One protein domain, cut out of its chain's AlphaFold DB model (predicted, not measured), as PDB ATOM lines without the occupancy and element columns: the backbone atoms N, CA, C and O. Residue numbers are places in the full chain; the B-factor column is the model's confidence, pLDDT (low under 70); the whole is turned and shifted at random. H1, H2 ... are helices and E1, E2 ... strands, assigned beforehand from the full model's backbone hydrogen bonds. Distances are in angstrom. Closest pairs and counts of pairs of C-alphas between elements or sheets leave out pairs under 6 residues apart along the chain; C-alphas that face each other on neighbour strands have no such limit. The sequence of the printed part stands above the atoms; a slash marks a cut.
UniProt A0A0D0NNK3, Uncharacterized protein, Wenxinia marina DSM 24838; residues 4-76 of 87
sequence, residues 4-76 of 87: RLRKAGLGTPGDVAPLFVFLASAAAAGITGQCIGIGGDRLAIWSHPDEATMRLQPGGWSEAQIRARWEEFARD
ATOM      1  N   ARG A   4     227.364 152.155 343.460       90.31
ATOM      2  CA  ARG A   4     228.329 152.656 342.471       90.31
ATOM      3  C   ARG A   4     228.304 154.181 342.352       90.31
ATOM      4  O   ARG A   4     229.353 154.803 342.251       90.31
ATOM      5  N   LEU A   5     227.117 154.784 342.430       90.12
ATOM      6  CA  LEU A   5     226.964 156.235 342.351       90.12
ATOM      7  C   LEU A   5     227.422 156.899 343.651       90.12
ATOM      8  O   LEU A   5     228.015 157.972 343.603       90.12
ATOM      9  N   ARG A   6     227.197 156.249 344.802       93.00
ATOM     10  CA  ARG A   6     227.664 156.764 346.098       93.00
ATOM     11  C   ARG A   6     229.185 156.822 346.147       93.00
ATOM     12  O   ARG A   6     229.748 157.853 346.505       93.00
ATOM     13  N   LYS A   7     229.847 155.753 345.700       91.56
ATOM     14  CA  LYS A   7     231.311 155.676 345.574       91.56
ATOM     15  C   LYS A   7     231.871 156.671 344.551       91.56
ATOM     16  O   LYS A   7     232.962 157.197 344.749       91.56
ATOM     17  N   ALA A   8     231.115 156.968 343.493       89.69
ATOM     18  CA  ALA A   8     231.467 157.981 342.497       89.69
ATOM     19  C   ALA A   8     231.336 159.432 343.008       89.69
ATOM     20  O   ALA A   8     231.760 160.358 342.320       89.69
ATOM     21  N   GLY A   9     230.797 159.651 344.212       90.88
ATOM     22  CA  GLY A   9     230.663 160.980 344.807       90.88
ATOM     23  C   GLY A   9     229.272 161.603 344.686       90.88
ATOM     24  O   GLY A   9     229.091 162.753 345.071       90.88
ATOM     25  N   LEU A  10     228.277 160.882 344.161       91.38
ATOM     26  CA  LEU A  10     226.893 161.356 344.178       91.38
ATOM     27  C   LEU A  10     226.252 161.013 345.525       91.38
ATOM     28  O   LEU A  10     226.524 159.969 346.108       91.38
ATOM     29  N   GLY A  11     225.379 161.870 346.038       90.69
ATOM     30  CA  GLY A  11     224.749 161.646 347.334       90.69
ATOM     31  C   GLY A  11     223.645 162.646 347.625       90.69
ATOM     32  O   GLY A  11     223.229 163.421 346.767       90.69
ATOM     33  N   THR A  12     223.159 162.595 348.852       95.25
ATOM     34  CA  THR A  12     222.143 163.495 349.391       95.25
ATOM     35  C   THR A  12     222.792 164.635 350.178       95.25
ATOM     36  O   THR A  12     223.953 164.527 350.579       95.25
ATOM     37  N   PRO A  13     222.045 165.703 350.505       96.00
ATOM     38  CA  PRO A  13     222.514 166.718 351.448       96.00
ATOM     39  C   PRO A  13     222.967 166.144 352.804       96.00
ATOM     40  O   PRO A  13     223.896 166.662 353.419       96.00
ATOM     41  N   GLY A  14     222.353 165.044 353.257       96.44
ATOM     42  CA  GLY A  14     222.745 164.361 354.492       96.44
ATOM     43  C   GLY A  14     224.121 163.697 354.420       96.44
ATOM     44  O   GLY A  14     224.789 163.593 355.441       96.44
ATOM     45  N   ASP A  15     224.575 163.310 353.225       95.62
ATOM     46  CA  ASP A  15     225.902 162.719 353.028       95.62
ATOM     47  C   ASP A  15     227.020 163.781 353.094       95.62
ATOM     48  O   ASP A  15     228.159 163.460 353.414       95.62
ATOM     49  N   VAL A  16     226.706 165.057 352.826       96.62
ATOM     50  CA  VAL A  16     227.698 166.152 352.832       96.62
ATOM     51  C   VAL A  16     227.719 166.949 354.137       96.62
ATOM     52  O   VAL A  16     228.772 167.443 354.538       96.62
ATOM     53  N   ALA A  17     226.580 167.062 354.830       97.81
ATOM     54  CA  ALA A  17     226.440 167.862 356.050       97.81
ATOM     55  C   ALA A  17     227.453 167.524 357.172       97.81
ATOM     56  O   ALA A  17     227.955 168.465 357.797       97.81
ATOM     57  N   PRO A  18     227.821 166.249 357.429       97.75
ATOM     58  CA  PRO A  18     228.757 165.909 358.501       97.75
ATOM     59  C   PRO A  18     230.134 166.573 358.378       97.75
ATOM     60  O   PRO A  18     230.717 166.934 359.400       97.75
ATOM     61  N   LEU A  19     230.641 166.799 357.155       98.00
ATOM     62  CA  LEU A  19     231.913 167.504 356.960       98.00
ATOM     63  C   LEU A  19     231.839 168.935 357.501       98.00
ATOM     64  O   LEU A  19     232.765 169.386 358.166       98.00
ATOM     65  N   PHE A  20     230.730 169.637 357.267       97.38
ATOM     66  CA  PHE A  20     230.555 171.006 357.749       97.38
ATOM     67  C   PHE A  20     230.414 171.064 359.271       97.38
ATOM     68  O   PHE A  20     230.970 171.963 359.895       97.38
ATOM     69  N   VAL A  21     229.740 170.082 359.880       98.31
ATOM     70  CA  VAL A  21     229.684 169.953 361.346       98.31
ATOM     71  C   VAL A  21     231.087 169.753 361.926       98.31
ATOM     72  O   VAL A  21     231.446 170.411 362.900       98.31
ATOM     73  N   PHE A  22     231.906 168.895 361.308       98.19
ATOM     74  CA  PHE A  22     233.301 168.702 361.707       98.19
ATOM     75  C   PHE A  22     234.131 169.983 361.545       98.19
ATOM     76  O   PHE A  22     234.794 170.393 362.498       98.19
ATOM     77  N   LEU A  23     234.065 170.642 360.383       98.38
ATOM     78  CA  LEU A  23     234.824 171.866 360.097       98.38
ATOM     79  C   LEU A  23     234.421 173.047 360.995       98.38
ATOM     80  O   LEU A  23     235.250 173.906 361.276       98.38
ATOM     81  N   ALA A  24     233.179 173.077 361.481       98.19
ATOM     82  CA  ALA A  24     232.711 174.070 362.448       98.19
ATOM     83  C   ALA A  24     233.121 173.760 363.903       98.19
ATOM     84  O   ALA A  24     232.870 174.566 364.800       98.19
ATOM     85  N   SER A  25     233.714 172.594 364.171       98.69
ATOM     86  CA  SER A  25     234.093 172.169 365.520       98.69
ATOM     87  C   SER A  25     235.507 172.617 365.909       98.69
ATOM     88  O   SER A  25     236.360 172.874 365.062       98.69
ATOM     89  N   ALA A  26     235.805 172.604 367.214       98.50
ATOM     90  CA  ALA A  26     237.155 172.866 367.724       98.50
ATOM     91  C   ALA A  26     238.210 171.872 367.194       98.50
ATOM     92  O   ALA A  26     239.386 172.218 367.099       98.50
ATOM     93  N   ALA A  27     237.802 170.656 366.814       98.31
ATOM     94  CA  ALA A  27     238.713 169.647 366.272       98.31
ATOM     95  C   ALA A  27     239.312 170.054 364.914       98.31
ATOM     96  O   ALA A  27     240.384 169.576 364.552       98.31
ATOM     97  N   ALA A  28     238.652 170.953 364.181       98.31
ATOM     98  CA  ALA A  28     239.105 171.437 362.883       98.31
ATOM     99  C   ALA A  28     239.891 172.759 362.956       98.31
ATOM    100  O   ALA A  28     240.210 173.325 361.916       98.31
ATOM    101  N   ALA A  29     240.251 173.248 364.150       98.19
ATOM    102  CA  ALA A  29     240.861 174.573 364.327       98.19
ATOM    103  C   ALA A  29     242.154 174.805 363.516       98.19
ATOM    104  O   ALA A  29     242.459 175.937 363.153       98.19
ATOM    105  N   GLY A  30     242.916 173.745 363.225       97.94
ATOM    106  CA  GLY A  30     244.137 173.817 362.414       97.94
ATOM    107  C   GLY A  30     243.923 173.662 360.904       97.94
ATOM    108  O   GLY A  30     244.889 173.725 360.148       97.94
ATOM    109  N   ILE A  31     242.693 173.424 360.447       97.88
ATOM    110  CA  ILE A  31     242.396 173.140 359.042       97.88
ATOM    111  C   ILE A  31     242.009 174.445 358.349       97.88
ATOM    112  O   ILE A  31     240.929 174.987 358.563       97.88
ATOM    113  N   THR A  32     242.890 174.940 357.484       97.00
ATOM    114  CA  THR A  32     242.645 176.142 356.683       97.00
ATOM    115  C   THR A  32     243.207 175.993 355.272       97.00
ATOM    116  O   THR A  32     244.115 175.195 355.022       97.00
ATOM    117  N   GLY A  33     242.617 176.733 354.332       96.19
ATOM    118  CA  GLY A  33     243.051 176.800 352.939       96.19
ATOM    119  C   GLY A  33     242.871 175.519 352.125       96.19
ATOM    120  O   GLY A  33     243.309 175.503 350.990       96.19
ATOM    121  N   GLN A  34     242.257 174.452 352.649       97.12
ATOM    122  CA  GLN A  34     242.160 173.163 351.950       97.12
ATOM    123  C   GLN A  34     241.022 173.122 350.923       97.12
ATOM    124  O   GLN A  34     239.922 173.612 351.175       97.12
ATOM    125  N   CYS A  35     241.261 172.444 349.801       96.31
ATOM    126  CA  CYS A  35     240.221 172.060 348.852       96.31
ATOM    127  C   CYS A  35     239.716 170.654 349.210       96.31
ATOM    128  O   CYS A  35     240.433 169.668 349.054       96.31
ATOM    129  N   ILE A  36     238.483 170.549 349.715       96.50
ATOM    130  CA  ILE A  36     237.902 169.287 350.196       96.50
ATOM    131  C   ILE A  36     236.654 168.959 349.374       96.50
ATOM    132  O   ILE A  36     235.756 169.786 349.248       96.50
ATOM    133  N   GLY A  37     236.592 167.748 348.819       94.88
ATOM    134  CA  GLY A  37     235.407 167.224 348.141       94.88
ATOM    135  C   GLY A  37     234.683 166.205 349.010       94.88
ATOM    136  O   GLY A  37     235.322 165.302 349.547       94.88
ATOM    137  N   ILE A  38     233.360 166.312 349.115       96.31
ATOM    138  CA  ILE A  38     232.513 165.302 349.758       96.31
ATOM    139  C   ILE A  38     231.259 165.040 348.926       96.31
ATOM    140  O   ILE A  38     230.649 165.969 348.397       96.31
ATOM    141  N   GLY A  39     230.868 163.774 348.830       94.69
ATOM    142  CA  GLY A  39     229.594 163.363 348.255       94.69
ATOM    143  C   GLY A  39     229.416 161.850 348.314       94.69
ATOM    144  O   GLY A  39     230.365 161.100 348.096       94.69
ATOM    145  N   GLY A  40     228.205 161.392 348.639       94.81
ATOM    146  CA  GLY A  40     227.931 159.965 348.826       94.81
ATOM    147  C   GLY A  40     228.845 159.345 349.878       94.81
ATOM    148  O   GLY A  40     228.842 159.771 351.026       94.81
ATOM    149  N   ASP A  41     229.650 158.366 349.462       95.00
ATOM    150  CA  ASP A  41     230.614 157.674 350.331       95.00
ATOM    151  C   ASP A  41     232.051 158.194 350.149       95.00
ATOM    152  O   ASP A  41     233.005 157.618 350.675       95.00
ATOM    153  N   ARG A  42     232.236 159.259 349.363       93.88
ATOM    154  CA  ARG A  42     233.549 159.782 348.996       93.88
ATOM    155  C   ARG A  42     233.866 161.058 349.769       93.88
ATOM    156  O   ARG A  42     233.135 162.040 349.675       93.88
ATOM    157  N   LEU A  43     235.009 161.055 350.454       96.31
ATOM    158  CA  LEU A  43     235.664 162.226 351.039       96.31
ATOM    159  C   LEU A  43     237.082 162.315 350.463       96.31
ATOM    160  O   LEU A  43     237.814 161.327 350.473       96.31
ATOM    161  N   ALA A  44     237.457 163.472 349.930       95.25
ATOM    162  CA  ALA A  44     238.724 163.672 349.239       95.25
ATOM    163  C   ALA A  44     239.373 165.001 349.627       95.25
ATOM    164  O   ALA A  44     238.695 166.025 349.720       95.25
ATOM    165  N   ILE A  45     240.696 164.982 349.783       95.94
ATOM    166  CA  ILE A  45     241.534 166.181 349.787       95.94
ATOM    167  C   ILE A  45     242.071 166.370 348.373       95.94
ATOM    168  O   ILE A  45     242.590 165.428 347.773       95.94
ATOM    169  N   TRP A  46     241.923 167.578 347.848       93.94
ATOM    170  CA  TRP A  46     242.466 167.985 346.562       93.94
ATOM    171  C   TRP A  46     243.765 168.746 346.780       93.94
ATOM    172  O   TRP A  46     243.849 169.578 347.685       93.94
ATOM    173  N   SER A  47     244.762 168.472 345.943       92.12
ATOM    174  CA  SER A  47     245.958 169.303 345.881       92.12
ATOM    175  C   SER A  47     245.590 170.714 345.431       92.12
ATOM    176  O   SER A  47     244.659 170.916 344.645       92.12
ATOM    177  N   HIS A  48     246.352 171.692 345.901       92.88
ATOM    178  CA  HIS A  48     246.332 173.030 345.329       92.88
ATOM    179  C   HIS A  48     246.897 173.006 343.906       92.88
ATOM    180  O   HIS A  48     247.697 172.126 343.584       92.88
ATOM    181  N   PRO A  49     246.475 173.936 343.037       90.00
ATOM    182  CA  PRO A  49     247.141 174.110 341.760       90.00
ATOM    183  C   PRO A  49     248.561 174.629 341.996       90.00
ATOM    184  O   PRO A  49     248.748 175.653 342.653       90.00
ATOM    185  N   ASP A  50     249.536 173.937 341.418       91.38
ATOM    186  CA  ASP A  50     250.919 174.396 341.328       91.38
ATOM    187  C   ASP A  50     251.171 175.047 339.960       91.38
ATOM    188  O   ASP A  50     250.479 174.769 338.975       91.38
ATOM    189  N   GLU A  51     252.174 175.925 339.882       93.38
ATOM    190  CA  GLU A  51     252.579 176.543 338.620       93.38
ATOM    191  C   GLU A  51     253.156 175.478 337.676       93.38
ATOM    192  O   GLU A  51     254.289 175.027 337.835       93.38
ATOM    193  N   ALA A  52     252.369 175.071 336.677       93.81
ATOM    194  CA  ALA A  52     252.778 174.028 335.738       93.81
ATOM    195  C   ALA A  52     253.993 174.444 334.887       93.81
ATOM    196  O   ALA A  52     254.814 173.600 334.530       93.81
ATOM    197  N   THR A  53     254.098 175.733 334.545       95.00
ATOM    198  CA  THR A  53     255.210 176.331 333.790       95.00
ATOM    199  C   THR A  53     255.143 177.858 333.853       95.00
ATOM    200  O   THR A  53     254.058 178.439 333.894       95.00
ATOM    201  N   MET A  54     256.300 178.526 333.820       94.62
ATOM    202  CA  MET A  54     256.407 179.991 333.832       94.62
ATOM    203  C   MET A  54     257.444 180.490 332.836       94.62
ATOM    204  O   MET A  54     258.475 179.856 332.587       94.62
ATOM    205  N   ARG A  55     257.185 181.683 332.291       93.75
ATOM    206  CA  ARG A  55     258.155 182.474 331.531       93.75
ATOM    207  C   ARG A  55     258.082 183.941 331.940       93.75
ATOM    208  O   ARG A  55     257.003 184.520 332.046       93.75
ATOM    209  N   LEU A  56     259.250 184.549 332.108       95.56
ATOM    210  CA  LEU A  56     259.393 185.977 332.366       95.56
ATOM    211  C   LEU A  56     259.657 186.717 331.053       95.56
ATOM    212  O   LEU A  56     260.503 186.295 330.267       95.56
ATOM    213  N   GLN A  57     258.976 187.844 330.856       96.50
ATOM    214  CA  GLN A  57     259.231 188.777 329.760       96.50
ATOM    215  C   GLN A  57     259.428 190.181 330.342       96.50
ATOM    216  O   GLN A  57     258.451 190.829 330.734       96.50
ATOM    217  N   PRO A  58     260.678 190.667 330.428       96.38
ATOM    218  CA  PRO A  58     260.952 192.032 330.854       96.38
ATOM    219  C   PRO A  58     260.188 193.042 329.988       96.38
ATOM    220  O   PRO A  58     260.190 192.941 328.762       96.38
ATOM    221  N   GLY A  59     259.518 194.002 330.628       96.69
ATOM    222  CA  GLY A  59     258.663 194.980 329.942       96.69
ATOM    223  C   GLY A  59     257.250 194.485 329.604       96.69
ATOM    224  O   GLY A  59     256.462 195.257 329.067       96.69
ATOM    225  N   GLY A  60     256.907 193.247 329.965       97.00
ATOM    226  CA  GLY A  60     255.584 192.669 329.749       97.00
ATOM    227  C   GLY A  60     255.435 191.972 328.399       97.00
ATOM    228  O   GLY A  60     256.236 192.136 327.480       97.00
ATOM    229  N   TRP A  61     254.394 191.152 328.305       97.69
ATOM    230  CA  TRP A  61     254.072 190.374 327.117       97.69
ATOM    231  C   TRP A  61     253.148 191.152 326.179       97.69
ATOM    232  O   TRP A  61     252.104 191.644 326.604       97.69
ATOM    233  N   SER A  62     253.483 191.207 324.890       98.06
ATOM    234  CA  SER A  62     252.519 191.570 323.848       98.06
ATOM    235  C   SER A  62     251.746 190.343 323.366       98.06
ATOM    236  O   SER A  62     252.233 189.213 323.436       98.06
ATOM    237  N   GLU A  63     250.552 190.559 322.816       98.25
ATOM    238  CA  GLU A  63     249.735 189.489 322.230       98.25
ATOM    239  C   GLU A  63     250.519 188.674 321.187       98.25
ATOM    240  O   GLU A  63     250.554 187.444 321.266       98.25
ATOM    241  N   ALA A  64     251.242 189.347 320.286       98.00
ATOM    242  CA  ALA A  64     252.039 188.688 319.255       98.00
ATOM    243  C   ALA A  64     253.159 187.813 319.848       98.00
ATOM    244  O   ALA A  64     253.447 186.733 319.333       98.00
ATOM    245  N   GLN A  65     253.780 188.249 320.952       97.25
ATOM    246  CA  GLN A  65     254.813 187.471 321.640       97.25
ATOM    247  C   GLN A  65     254.247 186.225 322.322       97.25
ATOM    248  O   GLN A  65     254.912 185.187 322.281       97.25
ATOM    249  N   ILE A  66     253.056 186.331 322.924       97.00
ATOM    250  CA  ILE A  66     252.347 185.203 323.542       97.00
ATOM    251  C   ILE A  66     251.974 184.200 322.460       97.00
ATOM    252  O   ILE A  66     252.354 183.038 322.551       97.00
ATOM    253  N   ARG A  67     251.301 184.655 321.395       97.62
ATOM    254  CA  ARG A  67     250.879 183.804 320.276       97.62
ATOM    255  C   ARG A  67     252.047 183.023 319.681       97.62
ATOM    256  O   ARG A  67     251.921 181.825 319.459       97.62
ATOM    257  N   ALA A  68     253.182 183.684 319.459       95.88
ATOM    258  CA  ALA A  68     254.362 183.054 318.871       95.88
ATOM    259  C   ALA A  68     255.004 181.979 319.767       95.88
ATOM    260  O   ALA A  68     255.675 181.092 319.251       95.88
ATOM    261  N   ARG A  69     254.823 182.058 321.093       94.81
ATOM    262  CA  ARG A  69     255.446 181.148 322.072       94.81
ATOM    263  C   ARG A  69     254.468 180.188 322.734       94.81
ATOM    264  O   ARG A  69     254.905 179.309 323.466       94.81
ATOM    265  N   TRP A  70     253.167 180.342 322.496       95.12
ATOM    266  CA  TRP A  70     252.128 179.594 323.199       95.12
ATOM    267  C   TRP A  70     252.317 178.084 323.082       95.12
ATOM    268  O   TRP A  70     252.327 177.388 324.088       95.12
ATOM    269  N   GLU A  71     252.530 177.586 321.866       94.94
ATOM    270  CA  GLU A  71     252.742 176.158 321.610       94.94
ATOM    271  C   GLU A  71     253.972 175.600 322.339       94.94
ATOM    272  O   GLU A  71     253.937 174.479 322.825       94.94
ATOM    273  N   GLU A  72     255.061 176.361 322.440       92.44
ATOM    274  CA  GLU A  72     256.244 175.949 323.208       92.44
ATOM    275  C   GLU A  72     255.971 175.997 324.719       92.44
ATOM    276  O   GLU A  72     256.390 175.120 325.467       92.44
ATOM    277  N   PHE A  73     255.258 177.028 325.168       93.31
ATOM    278  CA  PHE A  73     254.985 177.275 326.577       93.31
ATOM    279  C   PHE A  73     253.962 176.299 327.171       93.31
ATOM    280  O   PHE A  73     254.127 175.878 328.310       93.31
ATOM    281  N   ALA A  74     252.907 175.960 326.429       94.00
ATOM    282  CA  ALA A  74     251.717 175.312 326.972       94.00
ATOM    283  C   ALA A  74     251.620 173.807 326.674       94.00
ATOM    284  O   ALA A  74     250.973 173.100 327.443       94.00
ATOM    285  N   ARG A  75     252.236 173.306 325.589       88.69
ATOM    286  CA  ARG A  75     251.976 171.961 325.025       88.69
ATOM    287  C   ARG A  75     251.905 170.841 326.061       88.69
ATOM    288  O   ARG A  75     250.908 170.131 326.095       88.69
ATOM    289  N   ASP A  76     252.924 170.722 326.906       89.88
ATOM    290  CA  ASP A  76     253.038 169.620 327.873       89.88
ATOM    291  C   ASP A  76     252.549 170.003 329.283       89.88
ATOM    292  O   ASP A  76     252.695 169.238 330.233       89.88
TER     293      ASP A  76
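AT A GLANCE: This is residues 4 to 76 of the 87 residues of an uncharacterized protein of Wenxinia marina DSM 24838 (UniProt A0A0D0NNK3). A small body, the strand hairpin E1 E2 with H2 beside E1 and H1 near the hairpin's turn, sends out a long arm, residues 47 to 62, that leads to H3, alone far off. The 73 printed residues run H1, H2, E1, E2, H3, mixed in class, the sheet antiparallel. The whole is extended, radius of gyration of the C-alphas 20.5 A, and flat, spanning 52 by 33 by 17 A.

IN THESE COORDINATES: H1, residues 4 to 7, begins at C-alpha 4 (228.329, 152.656, 342.471). H2 is residues 13 to 23, 15.9 A; E1 35 to 39, 13.7 A; E2 42 to 46, 12.4 A. H3, residues 63 to 74, 15.1 A, ends at C-alpha 74 (251.717, 175.312, 326.972).

HOW THE PARTS SIT: The C-alphas of Lys 7 and Arg 42 are the closest of H1 and E2, 5.8 A; of H2 and E1, Val 16 and Gly 39, 5.7 A. In the hairpin, N 37 and O 44 are 2.9 A apart, within hydrogen-bond range. O i to N i+4 pairs within range are 4 of 7 in H2 and 6 of 8 in H3; H1 is too short for one. H3 is apart from H1, H2 and E1.

THE WHOLE: The printed part has no cut. The links H2 to E1 and E2 to H3 are long. No printed residue is under 70 in pLDDT.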